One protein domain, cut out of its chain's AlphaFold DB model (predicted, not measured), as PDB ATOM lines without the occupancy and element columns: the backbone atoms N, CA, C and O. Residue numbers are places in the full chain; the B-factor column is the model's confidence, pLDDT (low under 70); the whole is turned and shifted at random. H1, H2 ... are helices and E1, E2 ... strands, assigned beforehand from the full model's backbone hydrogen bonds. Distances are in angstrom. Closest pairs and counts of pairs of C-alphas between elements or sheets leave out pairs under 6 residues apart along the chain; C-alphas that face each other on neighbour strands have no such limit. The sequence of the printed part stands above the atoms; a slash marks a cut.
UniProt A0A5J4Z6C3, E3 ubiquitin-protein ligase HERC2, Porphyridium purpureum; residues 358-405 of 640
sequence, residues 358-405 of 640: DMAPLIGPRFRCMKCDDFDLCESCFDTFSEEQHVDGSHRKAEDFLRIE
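What this domain is: This is residues 358 to 405 of the 640 residues of the protein "E3 ubiquitin-protein ligase HERC2" of Porphyridium purpureum (UniProt A0A5J4Z6C3). A small antiparallel sheet, in the order E2, E1, E3, has the short helix H1 over one face; the loop of residues 384 to 396 then leads to the short helix H2, beside the first residue of E3. The printed part has 48 residues, in chain order E1, E2, H1, H2, E3; the class is mixed, with under half of the residues in named elements. It is compact, with a radius of gyration of the C-alphas of 10.2 A, and spans 27 by 17 by 17 A.

How they stand to each other: E1, residues 366 to 369, and E2, residues 376 to 378, form an antiparallel hairpin at 148 degrees; N 367 and O 377, 2.8 A apart, are within hydrogen-bond range. H1, residues 379 to 383, is on the sheet, over E1, at a height over the sheet of 8.2 A; their closest C-alphas, of Arg 366 and Glu 379, are 6.9 A apart. H2, residues 397 to 400, only grazes the sheet. E3, residues 401 to 404, is antiparallel to E1 at 151 degrees, with N 368 and O 402 3.0 A apart. E2, H1, H2 and E3 form a split strand-helix-strand unit, two strands running the same way with E1 between them, its crossover right-handed. H1 has its O i to N i+4 pair within range; H2 is too short for one.

Where its parts are: E1 begins at (148.216, 134.711, 190.948) and is 9.8 A long; E3, 9.3 A, ends at (151.641, 133.126, 187.524).

The domain as a whole: The printed part has no cut. The link H1 to H2 is long; pLDDT is under 70 in 20 residues, among them 386 to 399.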
ATOM      1  N   ASP A 358     137.940 138.235 197.774       74.31
ATOM      2  CA  ASP A 358     137.481 139.342 196.928       74.31
ATOM      3  C   ASP A 358     138.554 140.412 196.637       74.31
ATOM      4  O   ASP A 358     138.256 141.542 196.246       74.31
ATOM      5  N   MET A 359     139.837 140.063 196.805       63.12
ATOM      6  CA  MET A 359     140.960 140.975 196.598       63.12
ATOM      7  C   MET A 359     141.085 141.337 195.116       63.12
ATOM      8  O   MET A 359     141.582 140.543 194.316       63.12
ATOM      9  N   ALA A 360     140.676 142.560 194.785       62.72
ATOM     10  CA  ALA A 360     140.735 143.139 193.451       62.72
ATOM     11  C   ALA A 360     141.391 144.537 193.493       62.72
ATOM     12  O   ALA A 360     140.971 145.375 194.296       62.72
ATOM     13  N   PRO A 361     142.376 144.840 192.627       64.25
ATOM     14  CA  PRO A 361     143.128 143.902 191.790       64.25
ATOM     15  C   PRO A 361     144.034 142.987 192.633       64.25
ATOM     16  O   PRO A 361     144.548 143.402 193.671       64.25
ATOM     17  N   LEU A 362     144.275 141.759 192.171       74.25
ATOM     18  CA  LEU A 362     145.191 140.823 192.827       74.25
ATOM     19  C   LEU A 362     146.645 141.333 192.735       74.25
ATOM     20  O   LEU A 362     147.151 141.641 191.654       74.25
ATOM     21  N   ILE A 363     147.324 141.424 193.883       67.75
ATOM     22  CA  ILE A 363     148.716 141.887 194.008       67.75
ATOM     23  C   ILE A 363     149.592 140.733 194.504       67.75
ATOM     24  O   ILE A 363     149.315 140.153 195.551       67.75
ATOM     25  N   GLY A 364     150.670 140.438 193.777       71.12
ATOM     26  CA  GLY A 364     151.536 139.286 194.037       71.12
ATOM     27  C   GLY A 364     151.281 138.154 193.036       71.12
ATOM     28  O   GLY A 364     150.620 138.372 192.022       71.12
ATOM     29  N   PRO A 365     151.828 136.949 193.262       80.06
ATOM     30  CA  PRO A 365     151.609 135.833 192.353       80.06
ATOM     31  C   PRO A 365     150.145 135.368 192.393       80.06
ATOM     32  O   PRO A 365     149.593 135.069 193.455       80.06
ATOM     33  N   ARG A 366     149.541 135.289 191.206       84.81
ATOM     34  CA  ARG A 366     148.216 134.711 190.948       84.81
ATOM     35  C   ARG A 366     148.341 133.192 190.839       84.81
ATOM     36  O   ARG A 366     149.210 132.702 190.124       84.81
ATOM     37  N   PHE A 367     147.453 132.451 191.485       84.75
ATOM     38  CA  PHE A 367     147.350 130.997 191.373       84.75
ATOM     39  C   PHE A 367     146.034 130.654 190.674       84.75
ATOM     40  O   PHE A 367     144.990 130.609 191.322       84.75
ATOM     41  N   ARG A 368     146.087 130.430 189.355       82.06
ATOM     42  CA  ARG A 368     144.911 130.060 188.548       82.06
ATOM     43  C   ARG A 368     144.740 128.546 188.544       82.06
ATOM     44  O   ARG A 368     145.711 127.833 188.290       82.06
ATOM     45  N   CYS A 369     143.529 128.040 188.754       83.00
ATOM     46  CA  CYS A 369     143.246 126.623 188.534       83.00
ATOM     47  C   CYS A 369     143.314 126.265 187.032       83.00
ATOM     48  O   CYS A 369     142.854 127.016 186.175       83.00
ATOM     49  N   MET A 370     143.886 125.107 186.702       78.00
ATOM     50  CA  MET A 370     143.973 124.574 185.334       78.00
ATOM     51  C   MET A 370     142.831 123.606 184.986       78.00
ATOM     52  O   MET A 370     142.658 123.267 183.818       78.00
ATOM     53  N   LYS A 371     142.061 123.159 185.988       75.62
ATOM     54  CA  LYS A 371     140.871 122.303 185.832       75.62
ATOM     55  C   LYS A 371     139.546 123.073 185.914       75.62
ATOM     56  O   LYS A 371     138.534 122.553 185.454       75.62
ATOM     57  N   CYS A 372     139.541 124.259 186.521       72.56
ATOM     58  CA  CYS A 372     138.353 125.095 186.687       72.56
ATOM     59  C   CYS A 372     138.451 126.346 185.826       72.56
ATOM     60  O   CYS A 372     139.479 127.027 185.822       72.56
ATOM     61  N   ASP A 373     137.350 126.677 185.161       68.81
ATOM     62  CA  ASP A 373     137.205 127.969 184.512       68.81
ATOM     63  C   ASP A 373     137.182 129.081 185.571       68.81
ATOM     64  O   ASP A 373     136.488 128.990 186.581       68.81
ATOM     65  N   ASP A 374     138.010 130.097 185.330       72.94
ATOM     66  CA  ASP A 374     138.106 131.374 186.047       72.94
ATOM     67  C   ASP A 374     138.196 131.337 187.585       72.94
ATOM     68  O   ASP A 374     137.867 132.323 188.230       72.94
ATOM     69  N   PHE A 375     138.737 130.255 188.164       78.88
ATOM     70  CA  PHE A 375     139.080 130.189 189.592       78.88
ATOM     71  C   PHE A 375     140.528 130.639 189.863       78.88
ATOM     72  O   PHE A 375     141.488 130.004 189.403       78.88
ATOM     73  N   ASP A 376     140.685 131.707 190.644       83.88
ATOM     74  CA  ASP A 376     141.934 132.402 190.947       83.88
ATOM     75  C   ASP A 376     142.125 132.663 192.450       83.88
ATOM     76  O   ASP A 376     141.264 133.205 193.142       83.88
ATOM     77  N   LEU A 377     143.322 132.353 192.958       81.00
ATOM     78  CA  LEU A 377     143.719 132.630 194.341       81.00
ATOM     79  C   LEU A 377     144.945 133.550 194.415       81.00
ATOM     80  O   LEU A 377     145.888 133.435 193.630       81.00
ATOM     81  N   CYS A 378     144.970 134.442 195.409       83.00
ATOM     82  CA  CYS A 378     146.189 135.137 195.830       83.00
ATOM     83  C   CYS A 378     147.043 134.247 196.754       83.00
ATOM     84  O   CYS A 378     146.536 133.288 197.336       83.00
ATOM     85  N   GLU A 379     148.330 134.576 196.919       82.56
ATOM     86  CA  GLU A 379     149.316 133.746 197.640       82.56
ATOM     87  C   GLU A 379     148.846 133.306 199.040       82.56
ATOM     88  O   GLU A 379     148.836 132.114 199.336       82.56
ATOM     89  N   SER A 380     148.306 134.217 199.858       79.50
ATOM     90  CA  SER A 380     147.789 133.876 201.195       79.50
ATOM     91  C   SER A 380     146.540 132.985 201.175       79.50
ATOM     92  O   SER A 380     146.352 132.162 202.074       79.50
ATOM     93  N   CYS A 381     145.686 133.105 200.155       80.12
ATOM     94  CA  CYS A 381     144.509 132.250 199.991       80.12
ATOM     95  C   CYS A 381     144.867 130.871 199.435       80.12
ATOM     96  O   CYS A 381     144.216 129.897 199.811       80.12
ATOM     97  N   PHE A 382     145.909 130.784 198.602       82.06
ATOM     98  CA  PHE A 382     146.482 129.534 198.110       82.06
ATOM     99  C   PHE A 382     147.211 128.768 199.222       82.06
ATOM    100  O   PHE A 382     146.962 127.575 199.411       82.06
ATOM    101  N   ASP A 383     148.037 129.438 200.030       80.62
ATOM    102  CA  ASP A 383     148.725 128.825 201.173       80.62
ATOM    103  C   ASP A 383     147.725 128.252 202.187       80.62
ATOM    104  O   ASP A 383     147.851 127.100 202.608       80.62
ATOM    105  N   THR A 384     146.661 129.000 202.496       75.44
ATOM    106  CA  THR A 384     145.584 128.578 203.414       75.44
ATOM    107  C   THR A 384     144.502 127.697 202.774       75.44
ATOM    108  O   THR A 384     143.546 127.317 203.452       75.44
ATOM    109  N   PHE A 385     144.587 127.381 201.478       70.69
ATOM    110  CA  PHE A 385     143.668 126.453 200.799       70.69
ATOM    111  C   PHE A 385     143.821 125.023 201.349       70.69
ATOM    112  O   PHE A 385     144.880 124.672 201.879       70.69
ATOM    113  N   SER A 386     142.821 124.164 201.173       64.44
ATOM    114  CA  SER A 386     142.950 122.715 201.374       64.44
ATOM    115  C   SER A 386     142.157 121.956 200.311       64.44
ATOM    116  O   SER A 386     141.223 122.496 199.724       64.44
ATOM    117  N   GLU A 387     142.539 120.708 200.039       59.38
ATOM    118  CA  GLU A 387     141.971 119.904 198.938       59.38
ATOM    119  C   GLU A 387     140.475 119.580 199.155       59.38
ATOM    120  O   GLU A 387     139.735 119.334 198.208       59.38
ATOM    121  N   GLU A 388     140.002 119.689 200.402       55.09
ATOM    122  CA  GLU A 388     138.597 119.555 200.821       55.09
ATOM    123  C   GLU A 388     137.736 120.808 200.549       55.09
ATOM    124  O   GLU A 388     136.523 120.771 200.744       55.09
ATOM    125  N   GLN A 389     138.338 121.937 200.151       55.75
ATOM    126  CA  GLN A 389     137.671 123.247 200.047       55.75
ATOM    127  C   GLN A 389     137.368 123.674 198.600       55.75
ATOM    128  O   GLN A 389     137.129 124.853 198.340       55.75
ATOM    129  N   HIS A 390     137.347 122.717 197.667       57.75
ATOM    130  CA  HIS A 390     136.906 122.924 196.287       57.75
ATOM    131  C   HIS A 390     135.607 122.157 195.978       57.75
ATOM    132  O   HIS A 390     135.314 121.148 196.616       57.75
ATOM    133  N   VAL A 391     134.842 122.631 194.986       56.12
ATOM    134  CA  VAL A 391     133.439 122.264 194.666       56.12
ATOM    135  C   VAL A 391     133.181 120.753 194.488       56.12
ATOM    136  O   VAL A 391     132.056 120.287 194.643       56.12
ATOM    137  N   ASP A 392     134.220 119.986 194.179       56.88
ATOM    138  CA  ASP A 392     134.218 118.566 193.822       56.88
ATOM    139  C   ASP A 392     135.283 117.730 194.571       56.88
ATOM    140  O   ASP A 392     135.370 116.521 194.361       56.88
ATOM    141  N   GLY A 393     136.125 118.356 195.405       58.59
ATOM    142  CA  GLY A 393     137.217 117.696 196.136       58.59
ATOM    143  C   GLY A 393     138.302 117.022 195.273       58.59
ATOM    144  O   GLY A 393     139.040 116.181 195.783       58.59
ATOM    145  N   SER A 394     138.403 117.333 193.970       59.81
ATOM    146  CA  SER A 394     139.274 116.602 193.023       59.81
ATOM    147  C   SER A 394     140.610 117.291 192.677       59.81
ATOM    148  O   SER A 394     141.327 116.851 191.768       59.81
ATOM    149  N   HIS A 395     140.961 118.371 193.389       62.25
ATOM    150  CA  HIS A 395     142.031 119.306 193.004       62.25
ATOM    151  C   HIS A 395     143.176 119.315 194.012       62.25
ATOM    152  O   HIS A 395     142.991 119.668 195.177       62.25
ATOM    153  N   ARG A 396     144.376 118.972 193.544       64.50
ATOM    154  CA  ARG A 396     145.606 118.924 194.336       64.50
ATOM    155  C   ARG A 396     146.449 120.163 194.085       64.50
ATOM    156  O   ARG A 396     146.827 120.441 192.945       64.50
ATOM    157  N   LYS A 397     146.802 120.893 195.154       62.62
ATOM    158  CA  LYS A 397     147.461 122.220 195.066       62.62
ATOM    159  C   LYS A 397     148.660 122.265 194.117       62.62
ATOM    160  O   LYS A 397     148.868 123.266 193.442       62.62
ATOM    161  N   ALA A 398     149.476 121.212 194.132       59.06
ATOM    162  CA  ALA A 398     150.760 121.163 193.437       59.06
ATOM    163  C   ALA A 398     150.663 120.766 191.952       59.06
ATOM    164  O   ALA A 398     151.633 120.949 191.222       59.06
ATOM    165  N   GLU A 399     149.530 120.210 191.519       61.62
ATOM    166  CA  GLU A 399     149.332 119.706 190.151       61.62
ATOM    167  C   GLU A 399     148.327 120.554 189.364       61.62
ATOM    168  O   GLU A 399     148.489 120.727 188.159       61.62
ATOM    169  N   ASP A 400     147.320 121.117 190.042       74.31
ATOM    170  CA  ASP A 400     146.157 121.731 189.393       74.31
ATOM    171  C   ASP A 400     146.162 123.268 189.385       74.31
ATOM    172  O   ASP A 400     145.291 123.867 188.760       74.31
ATOM    173  N   PHE A 401     147.128 123.924 190.038       78.31
ATOM    174  CA  PHE A 401     147.231 125.390 190.082       78.31
ATOM    175  C   PHE A 401     148.494 125.908 189.386       78.31
ATOM    176  O   PHE A 401     149.622 125.599 189.770       78.31
ATOM    177  N   LEU A 402     148.301 126.774 188.391       80.88
ATOM    178  CA  LEU A 402     149.365 127.501 187.712       80.88
ATOM    179  C   LEU A 402     149.730 128.763 188.506       80.88
ATOM    180  O   LEU A 402     148.947 129.712 188.580       80.88
ATOM    181  N   ARG A 403     150.947 128.798 189.062       83.38
ATOM    182  CA  ARG A 403     151.516 129.985 189.724       83.38
ATOM    183  C   ARG A 403     152.058 130.970 188.685       83.38
ATOM    184  O   ARG A 403     153.143 130.784 188.137       83.38
ATOM    185  N   ILE A 404     151.312 132.040 188.445       76.00
ATOM    186  CA  ILE A 404     151.641 133.126 187.524       76.00
ATOM    187  C   ILE A 404     152.316 134.240 188.334       76.00
ATOM    188  O   ILE A 404     151.658 134.983 189.057       76.00
ATOM    189  N   GLU A 405     153.646 134.357 188.243       64.44
ATOM    190  CA  GLU A 405     154.394 135.355 189.029       64.44
ATOM    191  C   GLU A 405     154.195 136.803 188.569       64.44
ATOM    192  O   GLU A 405     154.431 137.715 189.361       64.44
TER     193      GLU A 405